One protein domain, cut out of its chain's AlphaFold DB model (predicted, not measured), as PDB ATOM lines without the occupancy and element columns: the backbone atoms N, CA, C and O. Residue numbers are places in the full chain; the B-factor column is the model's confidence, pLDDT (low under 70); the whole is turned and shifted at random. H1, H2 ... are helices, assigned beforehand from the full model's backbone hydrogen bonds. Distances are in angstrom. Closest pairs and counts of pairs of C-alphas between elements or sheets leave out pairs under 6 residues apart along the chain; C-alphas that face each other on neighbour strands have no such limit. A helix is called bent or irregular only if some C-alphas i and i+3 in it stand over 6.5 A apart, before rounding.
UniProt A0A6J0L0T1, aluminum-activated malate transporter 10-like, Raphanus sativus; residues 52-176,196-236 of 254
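AT A GLANCE: This is residues 52 to 176 and 196 to 236 of the 254 residues of the protein "aluminum-activated malate transporter 10-like" of Raphanus sativus (UniProt A0A6J0L0T1). Look for a long rod of four long helices side by side: H4, H5 and H6 form a three-helix bundle, up and down, each running against the one before it, and H3 packs on H6 along its length. The short helices H1 and H2 pack on the beginning of H3, and residues 67 to 80 loop out near that end of the rod. The 166 printed residues hold six named helices, H1 to H6 in chain order, and no named strand; the class is all helix. The whole is loose, with a radius of gyration of the C-alphas of 19.4 A, and spans 67 by 31 by 21 A.

IN THESE COORDINATES: Begin at C-alpha 54, at (2.391, 21.928, -36.570), where H1, residues 54 to 57, starts. H2 follows at residues 60 to 66. H3, residues 81 to 110, runs 46.7 A; it is irregular, with C-alphas 107 and 110 7.9 A apart. H4, residues 113 to 143, runs 43.5 A from C-alpha 113 at (5.550, 47.262, -71.375); it has a kink of 39 degrees near residue 120 and is only just irregular, with C-alphas 118 and 121 7.0 A apart. H5, residues 150 to 169, is 28.9 A long. H6, residues 198 to 231, is the longest, 49.6 A, and ends at C-alpha 231, at (10.037, 34.617, -24.282).

HOW THE PARTS SIT: Start with H3, which with H6 is a hub, each touching three helices. H1 touches residues 84 to 88 of H3 alone, closest at the C-alphas of Thr 56 and Gly 88, 5.3 A. H2 and H3 are a helical hairpin at a steep tilt of 44 degrees; H2 touches residues 81 to 85 of H3 alone, closest at the C-alphas of Ala 63 and Trp 81, 5.2 A. H3 and H6 touch, opposite ways at a shallow tilt of 16 degrees, closest at the C-alphas of Ala 90 and Thr 221, 5.6 A. H4 touches H6, the same way at a shallow tilt of 15 degrees, closest at the C-alphas of Ser 130 and Ala 215, 6.4 A. H4 and H5 are a helical hairpin at a shallow tilt of 18 degrees, closest at the C-alphas of Leu 126 and Ala 160, 5.0 A. H5 touches residues 205 to 219 of H6 alone, closest at the C-alphas of Val 161 and Ile 212, 6.3 A. H3 is apart from H4 and H5. Every O i to N i+4 pair is within hydrogen-bond range in H2 and H5, against 24 of 26 in H3, 25 of 27 in H4 and 29 of 30 in H6; H1 is too short for such a pair.

THE WHOLE: The two C-alphas farthest apart are those of Pro 70 and Asn 176, 68.2 A. Residues 177 to 195 are not printed, and C-alphas 176 and 196 stand 11.3 A apart across this cut, in the link from H5 to H6. The link from H2 to H3 is long, with 14 residues. The mean pLDDT of the printed part is 80.0; it is under 70 at residues 52 to 59, 61 to 62, 103 to 112, 172 to 176 and 196.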
ATOM      1  N   VAL A  52       0.865  18.909 -42.906       40.81
ATOM      2  CA  VAL A  52       0.740  20.352 -42.601       40.81
ATOM      3  C   VAL A  52       1.596  20.705 -41.372       40.81
ATOM      4  O   VAL A  52       1.485  20.019 -40.352       40.81
ATOM      5  N   PRO A  53       2.422  21.773 -41.417       40.84
ATOM      6  CA  PRO A  53       3.283  22.155 -40.302       40.84
ATOM      7  C   PRO A  53       2.490  22.356 -39.007       40.84
ATOM      8  O   PRO A  53       1.458  23.031 -38.995       40.84
ATOM      9  N   ILE A  54       3.007  21.823 -37.901       36.78
ATOM     10  CA  ILE A  54       2.391  21.928 -36.570       36.78
ATOM     11  C   ILE A  54       2.019  23.376 -36.227       36.78
ATOM     12  O   ILE A  54       0.868  23.625 -35.901       36.78
ATOM     13  N   TYR A  55       2.902  24.361 -36.439       42.62
ATOM     14  CA  TYR A  55       2.622  25.779 -36.134       42.62
ATOM     15  C   TYR A  55       1.517  26.428 -36.991       42.62
ATOM     16  O   TYR A  55       0.950  27.439 -36.586       42.62
ATOM     17  N   THR A  56       1.204  25.879 -38.171       38.81
ATOM     18  CA  THR A  56       0.039  26.309 -38.966       38.81
ATOM     19  C   THR A  56      -1.266  25.679 -38.489       38.81
ATOM     20  O   THR A  56      -2.327  26.204 -38.822       38.81
ATOM     21  N   ARG A  57      -1.193  24.592 -37.708       43.97
ATOM     22  CA  ARG A  57      -2.346  23.921 -37.100       43.97
ATOM     23  C   ARG A  57      -2.637  24.384 -35.675       43.97
ATOM     24  O   ARG A  57      -3.815  24.377 -35.344       43.97
ATOM     25  N   ILE A  58      -1.639  24.880 -34.917       53.22
ATOM     26  CA  ILE A  58      -1.838  25.320 -33.522       53.22
ATOM     27  C   ILE A  58      -2.952  26.369 -33.458       53.22
ATOM     28  O   ILE A  58      -2.762  27.560 -33.724       53.22
ATOM     29  N   SER A  59      -4.136  25.898 -33.091       64.19
ATOM     30  CA  SER A  59      -5.273  26.718 -32.715       64.19
ATOM     31  C   SER A  59      -5.076  27.234 -31.289       64.19
ATOM     32  O   SER A  59      -4.200  26.776 -30.553       64.19
ATOM     33  N   SER A  60      -5.904  28.187 -30.862       70.38
ATOM     34  CA  SER A  60      -5.885  28.635 -29.461       70.38
ATOM     35  C   SER A  60      -6.077  27.462 -28.488       70.38
ATOM     36  O   SER A  60      -5.441  27.428 -27.434       70.38
ATOM     37  N   ASP A  61      -6.909  26.486 -28.852       69.62
ATOM     38  CA  ASP A  61      -7.202  25.320 -28.019       69.62
ATOM     39  C   ASP A  61      -6.016  24.355 -27.963       69.62
ATOM     40  O   ASP A  61      -5.621  23.927 -26.879       69.62
ATOM     41  N   GLU A  62      -5.365  24.099 -29.097       69.44
ATOM     42  CA  GLU A  62      -4.139  23.296 -29.146       69.44
ATOM     43  C   GLU A  62      -2.992  23.959 -28.371       69.44
ATOM     44  O   GLU A  62      -2.314  23.294 -27.590       69.44
ATOM     45  N   ALA A  63      -2.822  25.282 -28.482       71.06
ATOM     46  CA  ALA A  63      -1.836  26.024 -27.689       71.06
ATOM     47  C   ALA A  63      -2.113  25.942 -26.178       71.06
ATOM     48  O   ALA A  63      -1.182  25.910 -25.368       71.06
ATOM     49  N   ASN A  64      -3.389  25.913 -25.781       71.81
ATOM     50  CA  ASN A  64      -3.788  25.772 -24.382       71.81
ATOM     51  C   ASN A  64      -3.476  24.376 -23.830       71.81
ATOM     52  O   ASN A  64      -3.056  24.267 -22.674       71.81
ATOM     53  N   LEU A  65      -3.640  23.333 -24.646       73.25
ATOM     54  CA  LEU A  65      -3.258  21.963 -24.297       73.25
ATOM     55  C   LEU A  65      -1.733  21.821 -24.207       73.25
ATOM     56  O   LEU A  65      -1.223  21.326 -23.200       73.25
ATOM     57  N   ALA A  66      -1.008  22.358 -25.192       72.25
ATOM     58  CA  ALA A  66       0.451  22.295 -25.273       72.25
ATOM     59  C   ALA A  66       1.158  22.992 -24.092       72.25
ATOM     60  O   ALA A  66       2.305  22.690 -23.761       72.25
ATOM     61  N   ARG A  67       0.470  23.895 -23.376       70.25
ATOM     62  CA  ARG A  67       0.992  24.547 -22.158       70.25
ATOM     63  C   ARG A  67       1.406  23.555 -21.064       70.25
ATOM     64  O   ARG A  67       2.232  23.901 -20.219       70.25
ATOM     65  N   TRP A  68       0.822  22.358 -21.062       75.81
ATOM     66  CA  TRP A  68       1.119  21.300 -20.095       75.81
ATOM     67  C   TRP A  68       2.181  20.310 -20.568       75.81
ATOM     68  O   TRP A  68       2.515  19.391 -19.821       75.81
ATOM     69  N   GLU A  69       2.723  20.481 -21.773       70.81
ATOM     70  CA  GLU A  69       3.744  19.576 -22.278       70.81
ATOM     71  C   GLU A  69       5.018  19.656 -21.426       70.81
ATOM     72  O   GLU A  69       5.483  20.750 -21.074       70.81
ATOM     73  N   PRO A  70       5.598  18.501 -21.061       72.88
ATOM     74  CA  PRO A  70       6.902  18.480 -20.426       72.88
ATOM     75  C   PRO A  70       7.958  19.047 -21.384       72.88
ATOM     76  O   PRO A  70       7.823  18.975 -22.607       72.88
ATOM     77  N   ALA A  71       9.034  19.590 -20.816       78.00
ATOM     78  CA  ALA A  71      10.158  20.093 -21.599       78.00
ATOM     79  C   ALA A  71      10.735  18.991 -22.503       78.00
ATOM     80  O   ALA A  71      10.942  17.859 -22.055       78.00
ATOM     81  N   HIS A  72      11.019  19.327 -23.759       77.50
ATOM     82  CA  HIS A  72      11.565  18.394 -24.736       77.50
ATOM     83  C   HIS A  72      12.341  19.124 -25.842       77.50
ATOM     84  O   HIS A  72      11.913  20.148 -26.370       77.50
ATOM     85  N   GLY A  73      13.500  18.581 -26.226       79.94
ATOM     86  CA  GLY A  73      14.347  19.181 -27.261       79.94
ATOM     87  C   GLY A  73      14.740  20.626 -26.930       79.94
ATOM     88  O   GLY A  73      15.345  20.882 -25.890       79.94
ATOM     89  N   SER A  74      14.403  21.554 -27.827       72.12
ATOM     90  CA  SER A  74      14.619  23.000 -27.655       72.12
ATOM     91  C   SER A  74      13.451  23.720 -26.965       72.12
ATOM     92  O   SER A  74      13.517  24.931 -26.771       72.12
ATOM     93  N   PHE A  75      12.379  23.001 -26.618       80.56
ATOM     94  CA  PHE A  75      11.173  23.547 -26.004       80.56
ATOM     95  C   PHE A  75      11.210  23.327 -24.491       80.56
ATOM     96  O   PHE A  75      11.309  22.198 -24.003       80.56
ATOM     97  N   ASN A  76      11.136  24.419 -23.735       79.50
ATOM     98  CA  ASN A  76      11.156  24.377 -22.275       79.50
ATOM     99  C   ASN A  76       9.753  24.126 -21.702       79.50
ATOM    100  O   ASN A  76       8.737  24.273 -22.380       79.50
ATOM    101  N   PHE A  77       9.681  23.774 -20.415       80.06
ATOM    102  CA  PHE A  77       8.400  23.695 -19.714       80.06
ATOM    103  C   PHE A  77       7.712  25.069 -19.724       80.06
ATOM    104  O   PHE A  77       8.371  26.080 -19.482       80.06
ATOM    105  N   ARG A  78       6.394  25.100 -19.969       80.62
ATOM    106  CA  ARG A  78       5.604  26.338 -20.163       80.62
ATOM    107  C   ARG A  78       6.076  27.195 -21.344       80.62
ATOM    108  O   ARG A  78       6.075  28.422 -21.259       80.62
ATOM    109  N   HIS A  79       6.448  26.548 -22.446       84.00
ATOM    110  CA  HIS A  79       6.801  27.223 -23.694       84.00
ATOM    111  C   HIS A  79       5.706  28.222 -24.142       84.00
ATOM    112  O   HIS A  79       4.516  27.938 -23.959       84.00
ATOM    113  N   PRO A  80       6.058  29.384 -24.732       86.88
ATOM    114  CA  PRO A  80       5.102  30.416 -25.156       86.88
ATOM    115  C   PRO A  80       4.331  30.027 -26.436       86.88
ATOM    116  O   PRO A  80       4.442  30.661 -27.484       86.88
ATOM    117  N   TRP A  81       3.505  28.982 -26.364       84.19
ATOM    118  CA  TRP A  81       2.741  28.457 -27.505       84.19
ATOM    119  C   TRP A  81       1.775  29.470 -28.133       84.19
ATOM    120  O   TRP A  81       1.547  29.441 -29.340       84.19
ATOM    121  N   GLN A  82       1.264  30.422 -27.348       82.12
ATOM    122  CA  GLN A  82       0.368  31.475 -27.841       82.12
ATOM    123  C   GLN A  82       1.035  32.373 -28.896       82.12
ATOM    124  O   GLN A  82       0.377  32.863 -29.814       82.12
ATOM    125  N   GLN A  83       2.354  32.549 -28.828       83.00
ATOM    126  CA  GLN A  83       3.102  33.333 -29.805       83.00
ATOM    127  C   GLN A  83       3.168  32.613 -31.155       83.00
ATOM    128  O   GLN A  83       3.079  33.267 -32.190       83.00
ATOM    129  N   TYR A  84       3.199  31.278 -31.176       81.31
ATOM    130  CA  TYR A  84       3.123  30.510 -32.423       81.31
ATOM    131  C   TYR A  84       1.762  30.670 -33.107       81.31
ATOM    132  O   TYR A  84       1.720  30.805 -34.327       81.31
ATOM    133  N   VAL A  85       0.669  30.758 -32.338       79.25
ATOM    134  CA  VAL A  85      -0.673  31.054 -32.879       79.25
ATOM    135  C   VAL A  85      -0.696  32.435 -33.541       79.25
ATOM    136  O   VAL A  85      -1.177  32.577 -34.670       79.25
ATOM    137  N   LYS A  86      -0.132  33.456 -32.875       83.50
ATOM    138  CA  LYS A  86      -0.011  34.819 -33.428       83.50
ATOM    139  C   LYS A  86       0.802  34.830 -34.727       83.50
ATOM    140  O   LYS A  86       0.347  35.390 -35.725       83.50
ATOM    141  N   ILE A  87       1.969  34.181 -34.726       82.44
ATOM    142  CA  ILE A  87       2.852  34.071 -35.896       82.44
ATOM    143  C   ILE A  87       2.131  33.350 -37.042       82.44
ATOM    144  O   ILE A  87       2.107  33.845 -38.167       82.44
ATOM    145  N   GLY A  88       1.469  32.225 -36.760       78.31
ATOM    146  CA  GLY A  88       0.698  31.475 -37.750       78.31
ATOM    147  C   GLY A  88      -0.430  32.304 -38.368       78.31
ATOM    148  O   GLY A  88      -0.654  32.240 -39.578       78.31
ATOM    149  N   ALA A  89      -1.120  33.133 -37.578       79.69
ATOM    150  CA  ALA A  89      -2.125  34.063 -38.091       79.69
ATOM    151  C   ALA A  89      -1.516  35.158 -38.985       79.69
ATOM    152  O   ALA A  89      -2.082  35.473 -40.032       79.69
ATOM    153  N   ALA A  90      -0.365  35.721 -38.608       80.19
ATOM    154  CA  ALA A  90       0.337  36.722 -39.410       80.19
ATOM    155  C   ALA A  90       0.827  36.149 -40.754       80.19
ATOM    156  O   ALA A  90       0.591  36.747 -41.804       80.19
ATOM    157  N   ILE A  91       1.401  34.941 -40.748       81.06
ATOM    158  CA  ILE A  91       1.854  34.247 -41.963       81.06
ATOM    159  C   ILE A  91       0.678  33.924 -42.891       81.06
ATOM    160  O   ILE A  91       0.778  34.147 -44.095       81.06
ATOM    161  N   ARG A  92      -0.462  33.460 -42.356       81.06
ATOM    162  CA  ARG A  92      -1.675  33.232 -43.165       81.06
ATOM    163  C   ARG A  92      -2.155  34.511 -43.844       81.06
ATOM    164  O   ARG A  92      -2.479  34.489 -45.026       81.06
ATOM    165  N   ARG A  93      -2.124  35.649 -43.140       79.12
ATOM    166  CA  ARG A  93      -2.402  36.951 -43.764       79.12
ATOM    167  C   ARG A  93      -1.394  37.263 -44.874       79.12
ATOM    168  O   ARG A  93      -1.810  37.727 -45.929       79.12
ATOM    169  N   CYS A  94      -0.101  36.995 -44.700       78.19
ATOM    170  CA  CYS A  94       0.873  37.175 -45.786       78.19
ATOM    171  C   CYS A  94       0.524  36.312 -47.013       78.19
ATOM    172  O   CYS A  94       0.547  36.812 -48.135       78.19
ATOM    173  N   ALA A  95       0.131  35.051 -46.800       76.62
ATOM    174  CA  ALA A  95      -0.262  34.135 -47.869       76.62
ATOM    175  C   ALA A  95      -1.480  34.641 -48.661       76.62
ATOM    176  O   ALA A  95      -1.401  34.715 -49.881       76.62
ATOM    177  N   TYR A  96      -2.546  35.093 -47.987       76.00
ATOM    178  CA  TYR A  96      -3.707  35.690 -48.668       76.00
ATOM    179  C   TYR A  96      -3.342  36.945 -49.473       76.00
ATOM    180  O   TYR A  96      -3.884  37.189 -50.545       76.00
ATOM    181  N   CYS A  97      -2.403  37.755 -48.973       75.88
ATOM    182  CA  CYS A  97      -1.936  38.936 -49.701       75.88
ATOM    183  C   CYS A  97      -1.198  38.555 -50.994       75.88
ATOM    184  O   CYS A  97      -1.355  39.218 -52.014       75.88
ATOM    185  N   LEU A  98      -0.395  37.486 -50.948       75.88
ATOM    186  CA  LEU A  98       0.316  36.948 -52.110       75.88
ATOM    187  C   LEU A  98      -0.627  36.295 -53.122       75.88
ATOM    188  O   LEU A  98      -0.415  36.441 -54.319       75.88
ATOM    189  N   GLU A  99      -1.662  35.603 -52.652       73.38
ATOM    190  CA  GLU A  99      -2.699  35.030 -53.511       73.38
ATOM    191  C   GLU A  99      -3.416  36.130 -54.302       73.38
ATOM    192  O   GLU A  99      -3.450  36.084 -55.532       73.38
ATOM    193  N   ASN A 100      -3.853  37.194 -53.621       76.12
ATOM    194  CA  ASN A 100      -4.437  38.365 -54.278       76.12
ATOM    195  C   ASN A 100      -3.473  38.996 -55.294       76.12
ATOM    196  O   ASN A 100      -3.890  39.384 -56.381       76.12
ATOM    197  N   LEU A 101      -2.177  39.062 -54.965       71.00
ATOM    198  CA  LEU A 101      -1.155  39.577 -55.873       71.00
ATOM    199  C   LEU A 101      -1.036  38.723 -57.142       71.00
ATOM    200  O   LEU A 101      -0.962  39.277 -58.234       71.00
ATOM    201  N   SER A 102      -1.041  37.391 -57.012       70.38
ATOM    202  CA  SER A 102      -0.969  36.492 -58.171       70.38
ATOM    203  C   SER A 102      -2.175  36.644 -59.096       70.38
ATOM    204  O   SER A 102      -2.003  36.723 -60.307       70.38
ATOM    205  N   ILE A 103      -3.371  36.819 -58.524       69.56
ATOM    206  CA  ILE A 103      -4.598  37.068 -59.289       69.56
ATOM    207  C   ILE A 103      -4.492  38.391 -60.063       69.56
ATOM    208  O   ILE A 103      -4.880  38.455 -61.230       69.56
ATOM    209  N   CYS A 104      -3.937  39.443 -59.448       67.69
ATOM    210  CA  CYS A 104      -3.691  40.708 -60.142       67.69
ATOM    211  C   CYS A 104      -2.704  40.539 -61.306       67.69
ATOM    212  O   CYS A 104      -2.962  41.062 -62.386       67.69
ATOM    213  N   MET A 105      -1.615  39.787 -61.113       66.75
ATOM    214  CA  MET A 105      -0.609  39.556 -62.157       66.75
ATOM    215  C   MET A 105      -1.167  38.795 -63.368       66.75
ATOM    216  O   MET A 105      -0.827  39.135 -64.499       66.75
ATOM    217  N   ASP A 106      -2.035  37.803 -63.144       62.75
ATOM    218  CA  ASP A 106      -2.644  37.009 -64.221       62.75
ATOM    219  C   ASP A 106      -3.617  37.843 -65.079       62.75
ATOM    220  O   ASP A 106      -3.743  37.623 -66.286       62.75
ATOM    221  N   TYR A 107      -4.278  38.837 -64.477       62.44
ATOM    222  CA  TYR A 107      -5.213  39.734 -65.165       62.44
ATOM    223  C   TYR A 107      -4.517  40.919 -65.865       62.44
ATOM    224  O   TYR A 107      -5.047  41.481 -66.819       62.44
ATOM    225  N   GLU A 108      -3.300  41.290 -65.450       60.31
ATOM    226  CA  GLU A 108      -2.570  42.485 -65.917       60.31
ATOM    227  C   GLU A 108      -1.853  42.306 -67.281       60.31
ATOM    228  O   GLU A 108      -0.811  42.908 -67.583       60.31
ATOM    229  N   THR A 109      -2.417  41.485 -68.168       58.44
ATOM    230  CA  THR A 109      -1.868  41.248 -69.515       58.44
ATOM    231  C   THR A 109      -1.961  42.475 -70.433       58.44
ATOM    232  O   THR A 109      -1.174  42.569 -71.371       58.44
ATOM    233  N   GLU A 110      -2.798  43.468 -70.109       59.12
ATOM    234  CA  GLU A 110      -3.058  44.645 -70.958       59.12
ATOM    235  C   GLU A 110      -2.211  45.900 -70.652       59.12
ATOM    236  O   GLU A 110      -2.283  46.876 -71.393       59.12
ATOM    237  N   VAL A 111      -1.388  45.909 -69.594       64.56
ATOM    238  CA  VAL A 111      -0.581  47.100 -69.241       64.56
ATOM    239  C   VAL A 111       0.634  47.261 -70.166       64.56
ATOM    240  O   VAL A 111       1.353  46.288 -70.423       64.56
ATOM    241  N   GLN A 112       0.901  48.497 -70.610       68.06
ATOM    242  CA  GLN A 112       2.030  48.849 -71.476       68.06
ATOM    243  C   GLN A 112       3.391  48.397 -70.905       68.06
ATOM    244  O   GLN A 112       3.732  48.652 -69.748       68.06
ATOM    245  N   ASP A 113       4.234  47.804 -71.757       70.81
ATOM    246  CA  ASP A 113       5.550  47.262 -71.375       70.81
ATOM    247  C   ASP A 113       6.490  48.284 -70.714       70.81
ATOM    248  O   ASP A 113       7.320  47.923 -69.878       70.81
ATOM    249  N   GLN A 114       6.370  49.569 -71.066       70.88
ATOM    250  CA  GLN A 114       7.189  50.637 -70.480       70.88
ATOM    251  C   GLN A 114       6.868  50.852 -68.997       70.88
ATOM    252  O   GLN A 114       7.787  50.971 -68.186       70.88
ATOM    253  N   VAL A 115       5.584  50.819 -68.635       71.31
ATOM    254  CA  VAL A 115       5.109  50.927 -67.250       71.31
ATOM    255  C   VAL A 115       5.559  49.710 -66.451       71.31
ATOM    256  O   VAL A 115       6.179  49.855 -65.398       71.31
ATOM    257  N   LYS A 116       5.345  48.502 -66.991       72.62
ATOM    258  CA  LYS A 116       5.814  47.255 -66.367       72.62
ATOM    259  C   LYS A 116       7.311  47.312 -66.088       72.62
ATOM    260  O   LYS A 116       7.745  47.001 -64.983       72.62
ATOM    261  N   LYS A 117       8.109  47.752 -67.065       75.25
ATOM    262  CA  LYS A 117       9.564  47.878 -66.926       75.25
ATOM    263  C   LYS A 117       9.964  48.879 -65.838       75.25
ATOM    264  O   LYS A 117      10.918  48.594 -65.118       75.25
ATOM    265  N   HIS A 118       9.235  49.989 -65.703       79.88
ATOM    266  CA  HIS A 118       9.493  51.029 -64.699       79.88
ATOM    267  C   HIS A 118       9.349  50.515 -63.262       79.88
ATOM    268  O   HIS A 118      10.201  50.779 -62.419       79.88
ATOM    269  N   PHE A 119       8.313  49.716 -62.991       78.44
ATOM    270  CA  PHE A 119       8.072  49.144 -61.658       78.44
ATOM    271  C   PHE A 119       8.770  47.801 -61.424       78.44
ATOM    272  O   PHE A 119       8.961  47.395 -60.279       78.44
ATOM    273  N   ARG A 120       9.173  47.092 -62.487       79.81
ATOM    274  CA  ARG A 120       9.741  45.740 -62.393       79.81
ATOM    275  C   ARG A 120      10.908  45.664 -61.421       79.81
ATOM    276  O   ARG A 120      10.976  44.726 -60.634       79.81
ATOM    277  N   GLU A 121      11.840  46.605 -61.495       81.06
ATOM    278  CA  GLU A 121      13.046  46.569 -60.667       81.06
ATOM    279  C   GLU A 121      12.724  46.747 -59.178       81.06
ATOM    280  O   GLU A 121      13.146  45.928 -58.358       81.06
ATOM    281  N   THR A 122      11.915  47.750 -58.830       82.75
ATOM    282  CA  THR A 122      11.542  48.036 -57.437       82.75
ATOM    283  C   THR A 122      10.610  46.974 -56.855       82.75
ATOM    284  O   THR A 122      10.832  46.535 -55.724       82.75
ATOM    285  N   CYS A 123       9.652  46.458 -57.633       82.00
ATOM    286  CA  CYS A 123       8.818  45.320 -57.235       82.00
ATOM    287  C   CYS A 123       9.657  44.055 -56.991       82.00
ATOM    288  O   CYS A 123       9.532  43.425 -55.940       82.00
ATOM    289  N   MET A 124      10.565  43.699 -57.910       79.81
ATOM    290  CA  MET A 124      11.447  42.534 -57.749       79.81
ATOM    291  C   MET A 124      12.361  42.670 -56.532       79.81
ATOM    292  O   MET A 124      12.558  41.700 -55.797       79.81
ATOM    293  N   LYS A 125      12.908  43.868 -56.299       85.81
ATOM    294  CA  LYS A 125      13.748  44.155 -55.135       85.81
ATOM    295  C   LYS A 125      12.971  43.980 -53.831       85.81
ATOM    296  O   LYS A 125      13.452  43.273 -52.945       85.81
ATOM    297  N   LEU A 126      11.768  44.552 -53.732       86.88
ATOM    298  CA  LEU A 126      10.908  44.409 -52.557       86.88
ATOM    299  C   LEU A 126      10.567  42.939 -52.297       86.88
ATOM    300  O   LEU A 126      10.792  42.437 -51.196       86.88
ATOM    301  N   SER A 127      10.124  42.216 -53.323       84.38
ATOM    302  CA  SER A 127       9.814  40.791 -53.217       84.38
ATOM    303  C   SER A 127      11.012  39.934 -52.800       84.38
ATOM    304  O   SER A 127      10.873  39.007 -51.992       84.38
ATOM    305  N   ALA A 128      12.207  40.240 -53.313       82.94
ATOM    306  CA  ALA A 128      13.434  39.550 -52.931       82.94
ATOM    307  C   ALA A 128      13.797  39.806 -51.461       82.94
ATOM    308  O   ALA A 128      14.143  38.858 -50.750       82.94
ATOM    309  N   SER A 129      13.697  41.051 -50.986       86.81
ATOM    310  CA  SER A 129      13.930  41.406 -49.580       86.81
ATOM    311  C   SER A 129      12.922  40.725 -48.649       86.81
ATOM    312  O   SER A 129      13.328  40.038 -47.709       86.81
ATOM    313  N   SER A 130      11.629  40.781 -48.980       87.88
ATOM    314  CA  SER A 130      10.553  40.065 -48.281       87.88
ATOM    315  C   SER A 130      10.834  38.561 -48.163       87.88
ATOM    316  O   SER A 130      10.754  37.971 -47.084       87.88
ATOM    317  N   SER A 131      11.269  37.935 -49.260       85.06
ATOM    318  CA  SER A 131      11.605  36.506 -49.298       85.06
ATOM    319  C   SER A 131      12.852  36.143 -48.486       85.06
ATOM    320  O   SER A 131      13.003  34.996 -48.053       85.06
ATOM    321  N   LYS A 132      13.800  37.069 -48.309       88.44
ATOM    322  CA  LYS A 132      14.960  36.858 -47.429       88.44
ATOM    323  C   LYS A 132      14.533  36.886 -45.963       88.44
ATOM    324  O   LYS A 132      14.935  35.990 -45.229       88.44
ATOM    325  N   ILE A 133      13.681  37.839 -45.573       91.44
ATOM    326  CA  ILE A 133      13.145  37.940 -44.208       91.44
ATOM    327  C   ILE A 133      12.380  36.673 -43.838       91.44
ATOM    328  O   ILE A 133      12.726  36.027 -42.856       91.44
ATOM    329  N   LEU A 134      11.392  36.268 -44.644       87.50
ATOM    330  CA  LEU A 134      10.570  35.087 -44.347       87.50
ATOM    331  C   LEU A 134      11.412  33.815 -44.167       87.50
ATOM    332  O   LEU A 134      11.124  32.987 -43.302       87.50
ATOM    333  N   ARG A 135      12.483  33.673 -44.952       86.75
ATOM    334  CA  ARG A 135      13.427  32.555 -44.842       86.75
ATOM    335  C   ARG A 135      14.253  32.616 -43.561       86.75
ATOM    336  O   ARG A 135      14.446  31.582 -42.932       86.75
ATOM    337  N   GLU A 136      14.734  33.799 -43.189       92.19
ATOM    338  CA  GLU A 136      15.488  33.985 -41.948       92.19
ATOM    339  C   GLU A 136      14.593  33.740 -40.725       92.19
ATOM    340  O   GLU A 136      14.998  33.013 -39.827       92.19
ATOM    341  N   LEU A 137      13.350  34.238 -40.724       89.25
ATOM    342  CA  LEU A 137      12.369  33.966 -39.667       89.25
ATOM    343  C   LEU A 137      12.075  32.467 -39.528       89.25
ATOM    344  O   LEU A 137      12.058  31.935 -38.417       89.25
ATOM    345  N   ALA A 138      11.885  31.768 -40.652       85.25
ATOM    346  CA  ALA A 138      11.689  30.322 -40.646       85.25
ATOM    347  C   ALA A 138      12.899  29.592 -40.038       85.25
ATOM    348  O   ALA A 138      12.729  28.653 -39.260       85.25
ATOM    349  N   ASP A 139      14.114  30.040 -40.354       84.69
ATOM    350  CA  ASP A 139      15.342  29.466 -39.812       84.69
ATOM    351  C   ASP A 139      15.528  29.760 -38.311       84.69
ATOM    352  O   ASP A 139      15.889  28.855 -37.552       84.69
ATOM    353  N   MET A 140      15.204  30.979 -37.860       87.50
ATOM    354  CA  MET A 140      15.185  31.359 -36.442       87.50
ATOM    355  C   MET A 140      14.263  30.446 -35.638       87.50
ATOM    356  O   MET A 140      14.677  29.875 -34.631       87.50
ATOM    357  N   MET A 141      13.021  30.267 -36.099       85.88
ATOM    358  CA  MET A 141      12.026  29.436 -35.419       85.88
ATOM    359  C   MET A 141      12.417  27.958 -35.426       85.88
ATOM    360  O   MET A 141      12.331  27.294 -34.393       85.88
ATOM    361  N   LYS A 142      12.869  27.445 -36.577       82.94
ATOM    362  CA  LYS A 142      13.243  26.037 -36.746       82.94
ATOM    363  C   LYS A 142      14.402  25.631 -35.846       82.94
ATOM    364  O   LYS A 142      14.375  24.550 -35.267       82.94
ATOM    365  N   ASN A 143      15.418  26.482 -35.760       82.81
ATOM    366  CA  ASN A 143      16.618  26.198 -34.979       82.81
ATOM    367  C   ASN A 143      16.562  26.805 -33.574       82.81
ATOM    368  O   ASN A 143      17.533  26.686 -32.829       82.81
ATOM    369  N   THR A 144      15.451  27.463 -33.220       85.69
ATOM    370  CA  THR A 144      15.250  28.118 -31.919       85.69
ATOM    371  C   THR A 144      16.422  29.056 -31.585       85.69
ATOM    372  O   THR A 144      16.980  29.049 -30.483       85.69
ATOM    373  N   ARG A 145      16.856  29.822 -32.596       91.44
ATOM    374  CA  ARG A 145      18.069  30.644 -32.560       91.44
ATOM    375  C   ARG A 145      17.774  32.095 -32.905       91.44
ATOM    376  O   ARG A 145      16.904  32.383 -33.723       91.44
ATOM    377  N   ARG A 146      18.574  32.997 -32.348       93.56
ATOM    378  CA  ARG A 146      18.558  34.418 -32.711       93.56
ATOM    379  C   ARG A 146      19.231  34.623 -34.063       93.56
ATOM    380  O   ARG A 146      20.228  33.955 -34.371       93.56
ATOM    381  N   SER A 147      18.729  35.574 -34.843       94.06
ATOM    382  CA  SER A 147      19.387  36.009 -36.076       94.06
ATOM    383  C   SER A 147      20.162  37.299 -35.849       94.06
ATOM    384  O   SER A 147      19.643  38.258 -35.295       94.06
ATOM    385  N   SER A 148      21.397  37.350 -36.347       93.88
ATOM    386  CA  SER A 148      22.178  38.595 -36.425       93.88
ATOM    387  C   SER A 148      21.885  39.410 -37.690       93.88
ATOM    388  O   SER A 148      22.458  40.479 -37.876       93.88
ATOM    389  N   LYS A 149      21.040  38.892 -38.590       95.06
ATOM    390  CA  LYS A 149      20.782  39.472 -39.914       95.06
ATOM    391  C   LYS A 149      19.413  40.132 -40.015       95.06
ATOM    392  O   LYS A 149      19.204  40.906 -40.943       95.06
ATOM    393  N   ILE A 150      18.485  39.809 -39.113       95.75
ATOM    394  CA  ILE A 150      17.073  40.170 -39.271       95.75
ATOM    395  C   ILE A 150      16.858  41.685 -39.353       95.75
ATOM    396  O   ILE A 150      16.174  42.134 -40.266       95.75
ATOM    397  N   ASP A 151      17.532  42.470 -38.509       96.38
ATOM    398  CA  ASP A 151      17.419  43.935 -38.512       96.38
ATOM    399  C   ASP A 151      17.903  44.548 -39.833       96.38
ATOM    400  O   ASP A 151      17.263  45.437 -40.395       96.38
ATOM    401  N   PHE A 152      19.010  44.027 -40.370       97.06
ATOM    402  CA  PHE A 152      19.538  44.448 -41.668       97.06
ATOM    403  C   PHE A 152      18.573  44.094 -42.809       97.06
ATOM    404  O   PHE A 152      18.319  44.914 -43.686       97.06
ATOM    405  N   LEU A 153      17.978  42.898 -42.779       96.44
ATOM    406  CA  LEU A 153      16.998  42.485 -43.785       96.44
ATOM    407  C   LEU A 153      15.714  43.331 -43.728       96.44
ATOM    408  O   LEU A 153      15.162  43.671 -44.774       96.44
ATOM    409  N   VAL A 154      15.252  43.692 -42.527       97.81
ATOM    410  CA  VAL A 154      14.120  44.610 -42.322       97.81
ATOM    411  C   VAL A 154      14.436  45.994 -42.885       97.81
ATOM    412  O   VAL A 154      13.607  46.577 -43.585       97.81
ATOM    413  N   PHE A 155      15.642  46.506 -42.635       97.50
ATOM    414  CA  PHE A 155      16.099  47.767 -43.214       97.50
ATOM    415  C   PHE A 155      16.096  47.732 -44.753       97.50
ATOM    416  O   PHE A 155      15.569  48.654 -45.383       97.50
ATOM    417  N   ASP A 156      16.600  46.654 -45.363       96.69
ATOM    418  CA  ASP A 156      16.588  46.454 -46.819       96.69
ATOM    419  C   ASP A 156      15.159  46.427 -47.391       96.69
ATOM    420  O   ASP A 156      14.892  47.018 -48.440       96.69
ATOM    421  N   MET A 157      14.224  45.746 -46.716       97.06
ATOM    422  CA  MET A 157      12.817  45.702 -47.129       97.06
ATOM    423  C   MET A 157      12.170  47.085 -47.046       97.06
ATOM    424  O   MET A 157      11.544  47.518 -48.011       97.06
ATOM    425  N   ASN A 158      12.354  47.805 -45.938       97.62
ATOM    426  CA  ASN A 158      11.800  49.148 -45.764       97.62
ATOM    427  C   ASN A 158      12.374  50.142 -46.782       97.62
ATOM    428  O   ASN A 158      11.636  50.963 -47.323       97.62
ATOM    429  N   SER A 159      13.663  50.025 -47.101       97.50
ATOM    430  CA  SER A 159      14.296  50.817 -48.161       97.50
ATOM    431  C   SER A 159      13.673  50.515 -49.529       97.50
ATOM    432  O   SER A 159      13.336  51.434 -50.271       97.50
ATOM    433  N   ALA A 160      13.423  49.239 -49.845       93.06
ATOM    434  CA  ALA A 160      12.749  48.848 -51.084       93.06
ATOM    435  C   ALA A 160      11.289  49.340 -51.158       93.06
ATOM    436  O   ALA A 160      10.840  49.751 -52.228       93.06
ATOM    437  N   VAL A 161      10.557  49.356 -50.035       95.56
ATOM    438  CA  VAL A 161       9.215  49.967 -49.955       95.56
ATOM    439  C   VAL A 161       9.284  51.458 -50.277       95.56
ATOM    440  O   VAL A 161       8.475  51.949 -51.065       95.56
ATOM    441  N   GLN A 162      10.248  52.179 -49.701       96.62
ATOM    442  CA  GLN A 162      10.418  53.607 -49.967       96.62
ATOM    443  C   GLN A 162      10.737  53.867 -51.438       96.62
ATOM    444  O   GLN A 162      10.117  54.739 -52.040       96.62
ATOM    445  N   GLU A 163      11.646  53.099 -52.037       94.50
ATOM    446  CA  GLU A 163      11.962  53.203 -53.466       94.50
ATOM    447  C   GLU A 163      10.726  52.969 -54.338       94.50
ATOM    448  O   GLU A 163      10.432  53.791 -55.201       94.50
ATOM    449  N   LEU A 164       9.950  51.917 -54.060       88.38
ATOM    450  CA  LEU A 164       8.715  51.624 -54.788       88.38
ATOM    451  C   LEU A 164       7.691  52.766 -54.678       88.38
ATOM    452  O   LEU A 164       7.063  53.143 -55.668       88.38
ATOM    453  N   GLN A 165       7.552  53.366 -53.492       92.25
ATOM    454  CA  GLN A 165       6.697  54.539 -53.284       92.25
ATOM    455  C   GLN A 165       7.189  55.769 -54.055       92.25
ATOM    456  O   GLN A 165       6.367  56.548 -54.536       92.25
ATOM    457  N   GLN A 166       8.504  55.971 -54.179       91.44
ATOM    458  CA  GLN A 166       9.042  57.050 -55.010       91.44
ATOM    459  C   GLN A 166       8.788  56.773 -56.494       91.44
ATOM    460  O   GLN A 166       8.303  57.665 -57.183       91.44
ATOM    461  N   THR A 167       8.998  55.540 -56.973       88.00
ATOM    462  CA  THR A 167       8.650  55.138 -58.346       88.00
ATOM    463  C   THR A 167       7.179  55.427 -58.644       88.00
ATOM    464  O   THR A 167       6.873  56.015 -59.677       88.00
ATOM    465  N   LEU A 168       6.271  55.128 -57.711       84.88
ATOM    466  CA  LEU A 168       4.847  55.427 -57.878       84.88
ATOM    467  C   LEU A 168       4.567  56.932 -58.047       84.88
ATOM    468  O   LEU A 168       3.723  57.308 -58.852       84.88
ATOM    469  N   LYS A 169       5.298  57.803 -57.339       85.62
ATOM    470  CA  LYS A 169       5.159  59.268 -57.452       85.62
ATOM    471  C   LYS A 169       5.697  59.833 -58.766       85.62
ATOM    472  O   LYS A 169       5.259  60.902 -59.175       85.62
ATOM    473  N   THR A 170       6.640  59.146 -59.411       82.38
ATOM    474  CA  THR A 170       7.224  59.587 -60.694       82.38
ATOM    475  C   THR A 170       6.303  59.389 -61.895       82.38
ATOM    476  O   THR A 170       6.637  59.845 -62.982       82.38
ATOM    477  N   VAL A 171       5.158  58.725 -61.724       72.19
ATOM    478  CA  VAL A 171       4.217  58.453 -62.812       72.19
ATOM    479  C   VAL A 171       3.075  59.476 -62.787       72.19
ATOM    480  O   VAL A 171       2.186  59.376 -61.936       72.19
ATOM    481  N   PRO A 172       3.053  60.470 -63.693       63.41
ATOM    482  CA  PRO A 172       1.922  61.377 -63.813       63.41
ATOM    483  C   PRO A 172       0.705  60.665 -64.418       63.41
ATOM    484  O   PRO A 172       0.753  60.083 -65.502       63.41
ATOM    485  N   ILE A 173      -0.417  60.735 -63.704       62.31
ATOM    486  CA  ILE A 173      -1.715  60.231 -64.160       62.31
ATOM    487  C   ILE A 173      -2.338  61.286 -65.078       62.31
ATOM    488  O   ILE A 173      -2.559  62.419 -64.642       62.31
ATOM    489  N   GLN A 174      -2.688  60.926 -66.318       54.00
ATOM    490  CA  GLN A 174      -3.586  61.775 -67.104       54.00
ATOM    491  C   GLN A 174      -4.989  61.698 -66.522       54.00
ATOM    492  O   GLN A 174      -5.764  60.789 -66.815       54.00
ATOM    493  N   THR A 175      -5.346  62.679 -65.703       43.66
ATOM    494  CA  THR A 175      -6.752  62.997 -65.484       43.66
ATOM    495  C   THR A 175      -7.180  63.867 -66.654       43.66
ATOM    496  O   THR A 175      -6.686  64.988 -66.770       43.66
ATOM    497  N   ASN A 176      -8.048  63.359 -67.530       46.69
ATOM    498  CA  ASN A 176      -8.621  64.130 -68.634       46.69
ATOM    499  C   ASN A 176      -9.121  65.489 -68.111       46.69
ATOM    500  O   ASN A 176     -10.163  65.570 -67.459       46.69
ATOM    501  N   MET A 196       0.333  57.365 -68.102       64.88
ATOM    502  CA  MET A 196      -0.579  56.230 -67.923       64.88
ATOM    503  C   MET A 196      -2.037  56.630 -68.145       64.88
ATOM    504  O   MET A 196      -2.497  57.660 -67.638       64.88
ATOM    505  N   SER A 197      -2.776  55.792 -68.876       71.50
ATOM    506  CA  SER A 197      -4.236  55.873 -68.953       71.50
ATOM    507  C   SER A 197      -4.871  55.308 -67.676       71.50
ATOM    508  O   SER A 197      -4.292  54.457 -67.002       71.50
ATOM    509  N   LEU A 198      -6.084  55.747 -67.325       72.50
ATOM    510  CA  LEU A 198      -6.765  55.312 -66.094       72.50
ATOM    511  C   LEU A 198      -6.879  53.778 -65.966       72.50
ATOM    512  O   LEU A 198      -6.764  53.248 -64.862       72.50
ATOM    513  N   HIS A 199      -7.059  53.072 -67.087       71.69
ATOM    514  CA  HIS A 199      -7.150  51.609 -67.138       71.69
ATOM    515  C   HIS A 199      -5.838  50.912 -66.739       71.69
ATOM    516  O   HIS A 199      -5.865  49.798 -66.234       71.69
ATOM    517  N   GLU A 200      -4.695  51.578 -66.910       71.56
ATOM    518  CA  GLU A 200      -3.369  51.062 -66.544       71.56
ATOM    519  C   GLU A 200      -2.961  51.483 -65.128       71.56
ATOM    520  O   GLU A 200      -2.226  50.770 -64.451       71.56
ATOM    521  N   VAL A 201      -3.471  52.621 -64.641       76.50
ATOM    522  CA  VAL A 201      -3.199  53.108 -63.276       76.50
ATOM    523  C   VAL A 201      -3.778  52.192 -62.222       76.50
ATOM    524  O   VAL A 201      -3.105  51.897 -61.237       76.50
ATOM    525  N   ILE A 202      -5.018  51.753 -62.408       78.56
ATOM    526  CA  ILE A 202      -5.730  50.961 -61.406       78.56
ATOM    527  C   ILE A 202      -5.014  49.631 -61.098       78.56
ATOM    528  O   ILE A 202      -4.739  49.394 -59.916       78.56
ATOM    529  N   PRO A 203      -4.680  48.770 -62.080       77.38
ATOM    530  CA  PRO A 203      -4.033  47.492 -61.796       77.38
ATOM    531  C   PRO A 203      -2.617  47.679 -61.231       77.38
ATOM    532  O   PRO A 203      -2.304  47.079 -60.202       77.38
ATOM    533  N   VAL A 204      -1.830  48.621 -61.765       76.69
ATOM    534  CA  VAL A 204      -0.471  48.910 -61.273       76.69
ATOM    535  C   VAL A 204      -0.503  49.426 -59.836       76.69
ATOM    536  O   VAL A 204       0.248  48.958 -58.979       76.69
ATOM    537  N   ALA A 205      -1.399  50.367 -59.526       80.44
ATOM    538  CA  ALA A 205      -1.557  50.884 -58.171       80.44
ATOM    539  C   ALA A 205      -2.028  49.791 -57.199       80.44
ATOM    540  O   ALA A 205      -1.574  49.755 -56.052       80.44
ATOM    541  N   THR A 206      -2.896  48.886 -57.655       83.88
ATOM    542  CA  THR A 206      -3.364  47.739 -56.866       83.88
ATOM    543  C   THR A 206      -2.213  46.781 -56.566       83.88
ATOM    544  O   THR A 206      -1.992  46.447 -55.402       83.88
ATOM    545  N   LEU A 207      -1.424  46.410 -57.580       82.19
ATOM    546  CA  LEU A 207      -0.241  45.558 -57.444       82.19
ATOM    547  C   LEU A 207       0.763  46.147 -56.442       82.19
ATOM    548  O   LEU A 207       1.197  45.471 -55.508       82.19
ATOM    549  N   VAL A 208       1.098  47.431 -56.602       84.25
ATOM    550  CA  VAL A 208       2.018  48.148 -55.708       84.25
ATOM    551  C   VAL A 208       1.471  48.201 -54.280       84.25
ATOM    552  O   VAL A 208       2.213  47.946 -53.330       84.25
ATOM    553  N   SER A 209       0.176  48.476 -54.111       88.81
ATOM    554  CA  SER A 209      -0.465  48.527 -52.792       88.81
ATOM    555  C   SER A 209      -0.432  47.169 -52.091       88.81
ATOM    556  O   SER A 209      -0.075  47.106 -50.916       88.81
ATOM    557  N   LEU A 210      -0.713  46.080 -52.814       85.69
ATOM    558  CA  LEU A 210      -0.637  44.713 -52.287       85.69
ATOM    559  C   LEU A 210       0.794  44.323 -51.898       85.69
ATOM    560  O   LEU A 210       1.000  43.669 -50.876       85.69
ATOM    561  N   LEU A 211       1.805  44.737 -52.668       86.19
ATOM    562  CA  LEU A 211       3.211  44.502 -52.319       86.19
ATOM    563  C   LEU A 211       3.627  45.246 -51.044       86.19
ATOM    564  O   LEU A 211       4.293  44.666 -50.182       86.19
ATOM    565  N   ILE A 212       3.219  46.508 -50.905       89.44
ATOM    566  CA  ILE A 212       3.478  47.313 -49.702       89.44
ATOM    567  C   ILE A 212       2.738  46.723 -48.496       89.44
ATOM    568  O   ILE A 212       3.315  46.598 -47.414       89.44
ATOM    569  N   GLU A 213       1.483  46.311 -48.674       90.44
ATOM    570  CA  GLU A 213       0.699  45.662 -47.625       90.44
ATOM    571  C   GLU A 213       1.344  44.345 -47.173       90.44
ATOM    572  O   GLU A 213       1.430  44.071 -45.972       90.44
ATOM    573  N   ASN A 214       1.860  43.548 -48.108       87.75
ATOM    574  CA  ASN A 214       2.595  42.331 -47.785       87.75
ATOM    575  C   ASN A 214       3.849  42.633 -46.949       87.75
ATOM    576  O   ASN A 214       4.058  42.008 -45.911       87.75
ATOM    577  N   ALA A 215       4.637  43.640 -47.333       92.44
ATOM    578  CA  ALA A 215       5.804  44.064 -46.557       92.44
ATOM    579  C   ALA A 215       5.430  44.461 -45.115       92.44
ATOM    580  O   ALA A 215       6.094  44.048 -44.162       92.44
ATOM    581  N   ALA A 216       4.315  45.177 -44.930       94.12
ATOM    582  CA  ALA A 216       3.802  45.516 -43.603       94.12
ATOM    583  C   ALA A 216       3.379  44.271 -42.795       94.12
ATOM    584  O   ALA A 216       3.684  44.163 -41.607       94.12
ATOM    585  N   ARG A 217       2.729  43.285 -43.428       88.50
ATOM    586  CA  ARG A 217       2.357  42.014 -42.773       88.50
ATOM    587  C   ARG A 217       3.590  41.182 -42.388       88.50
ATOM    588  O   ARG A 217       3.605  40.548 -41.326       88.50
ATOM    589  N   ILE A 218       4.642  41.208 -43.207       91.75
ATOM    590  CA  ILE A 218       5.932  40.582 -42.892       91.75
ATOM    591  C   ILE A 218       6.564  41.261 -41.677       91.75
ATOM    592  O   ILE A 218       7.013  40.558 -40.776       91.75
ATOM    593  N   GLN A 219       6.523  42.592 -41.593       95.25
ATOM    594  CA  GLN A 219       7.014  43.338 -40.431       95.25
ATOM    595  C   GLN A 219       6.310  42.908 -39.131       95.25
ATOM    596  O   GLN A 219       6.978  42.587 -38.151       95.25
ATOM    597  N   THR A 220       4.979  42.771 -39.139       93.38
ATOM    598  CA  THR A 220       4.235  42.223 -37.985       93.38
ATOM    599  C   THR A 220       4.671  40.795 -37.636       93.38
ATOM    600  O   THR A 220       4.699  40.406 -36.468       93.38
ATOM    601  N   THR A 221       5.025  39.990 -38.640       89.31
ATOM    602  CA  THR A 221       5.540  38.631 -38.415       89.31
ATOM    603  C   THR A 221       6.925  38.666 -37.765       89.31
ATOM    604  O   THR A 221       7.172  37.891 -36.842       89.31
ATOM    605  N   VAL A 222       7.805  39.580 -38.194       95.75
ATOM    606  CA  VAL A 222       9.118  39.802 -37.565       95.75
ATOM    607  C   VAL A 222       8.943  40.145 -36.089       95.75
ATOM    608  O   VAL A 222       9.542  39.491 -35.242       95.75
ATOM    609  N   GLU A 223       8.081  41.110 -35.772       95.31
ATOM    610  CA  GLU A 223       7.809  41.538 -34.393       95.31
ATOM    611  C   GLU A 223       7.330  40.376 -33.513       95.31
ATOM    612  O   GLU A 223       7.836  40.182 -32.409       95.31
ATOM    613  N   ALA A 224       6.414  39.550 -34.025       91.31
ATOM    614  CA  ALA A 224       5.908  38.388 -33.299       91.31
ATOM    615  C   ALA A 224       6.984  37.308 -33.071       91.31
ATOM    616  O   ALA A 224       7.014  36.675 -32.013       91.31
ATOM    617  N   VAL A 225       7.885  37.094 -34.038       90.81
ATOM    618  CA  VAL A 225       9.012  36.157 -33.890       90.81
ATOM    619  C   VAL A 225      10.060  36.699 -32.917       90.81
ATOM    620  O   VAL A 225      10.593  35.926 -32.128       90.81
ATOM    621  N   VAL A 226      10.324  38.005 -32.912       94.50
ATOM    622  CA  VAL A 226      11.225  38.647 -31.938       94.50
ATOM    623  C   VAL A 226      10.629  38.603 -30.523       94.50
ATOM    624  O   VAL A 226      11.350  38.359 -29.556       94.50
ATOM    625  N   GLU A 227       9.312  38.773 -30.368       94.69
ATOM    626  CA  GLU A 227       8.624  38.554 -29.086       94.69
ATOM    627  C   GLU A 227       8.834  37.108 -28.603       94.69
ATOM    628  O   GLU A 227       9.244  36.881 -27.462       94.69
ATOM    629  N   LEU A 228       8.619  36.130 -29.491       89.94
ATOM    630  CA  LEU A 228       8.849  34.714 -29.207       89.94
ATOM    631  C   LEU A 228      10.309  34.428 -28.827       89.94
ATOM    632  O   LEU A 228      10.545  33.720 -27.854       89.94
ATOM    633  N   GLU A 229      11.270  34.983 -29.566       93.00
ATOM    634  CA  GLU A 229      12.709  34.829 -29.325       93.00
ATOM    635  C   GLU A 229      13.073  35.155 -27.871       93.00
ATOM    636  O   GLU A 229      13.821  34.416 -27.226       93.00
ATOM    637  N   ASN A 230      12.515  36.253 -27.356       92.69
ATOM    638  CA  ASN A 230      12.766  36.730 -26.003       92.69
ATOM    639  C   ASN A 230      12.033  35.906 -24.939       92.69
ATOM    640  O   ASN A 230      12.584  35.687 -23.867       92.69
ATOM    641  N   LEU A 231      10.815  35.435 -25.222       91.81
ATOM    642  CA  LEU A 231      10.037  34.617 -24.282       91.81
ATOM    643  C   LEU A 231      10.530  33.167 -24.185       91.81
ATOM    644  O   LEU A 231      10.335  32.521 -23.159       91.81
ATOM    645  N   ALA A 232      11.117  32.643 -25.260       87.62
ATOM    646  CA  ALA A 232      11.576  31.260 -25.365       87.62
ATOM    647  C   ALA A 232      13.099  31.105 -25.200       87.62
ATOM    648  O   ALA A 232      13.626  30.024 -25.462       87.62
ATOM    649  N   ASP A 233      13.804  32.166 -24.796       88.38
ATOM    650  CA  ASP A 233      15.256  32.180 -24.579       88.38
ATOM    651  C   ASP A 233      16.058  31.605 -25.759       88.38
ATOM    652  O   ASP A 233      16.968  30.782 -25.594       88.38
ATOM    653  N   PHE A 234      15.731  32.041 -26.981       91.06
ATOM    654  CA  PHE A 234      16.450  31.605 -28.181       91.06
ATOM    655  C   PHE A 234      17.945  31.897 -28.038       91.06
ATOM    656  O   PHE A 234      18.366  32.974 -27.591       91.06
ATOM    657  N   LYS A 235      18.770  30.936 -28.455       88.25
ATOM    658  CA  LYS A 235      20.223  31.032 -28.298       88.25
ATOM    659  C   LYS A 235      20.846  31.826 -29.447       88.25
ATOM    660  O   LYS A 235      20.419  31.675 -30.592       88.25
ATOM    661  N   PRO A 236      21.864  32.662 -29.184       84.88
ATOM    662  CA  PRO A 236      22.618  33.295 -30.254       84.88
ATOM    663  C   PRO A 236      23.354  32.232 -31.071       84.88
ATOM    664  O   PRO A 236      23.775  31.202 -30.539       84.88
TER     665      PRO A 236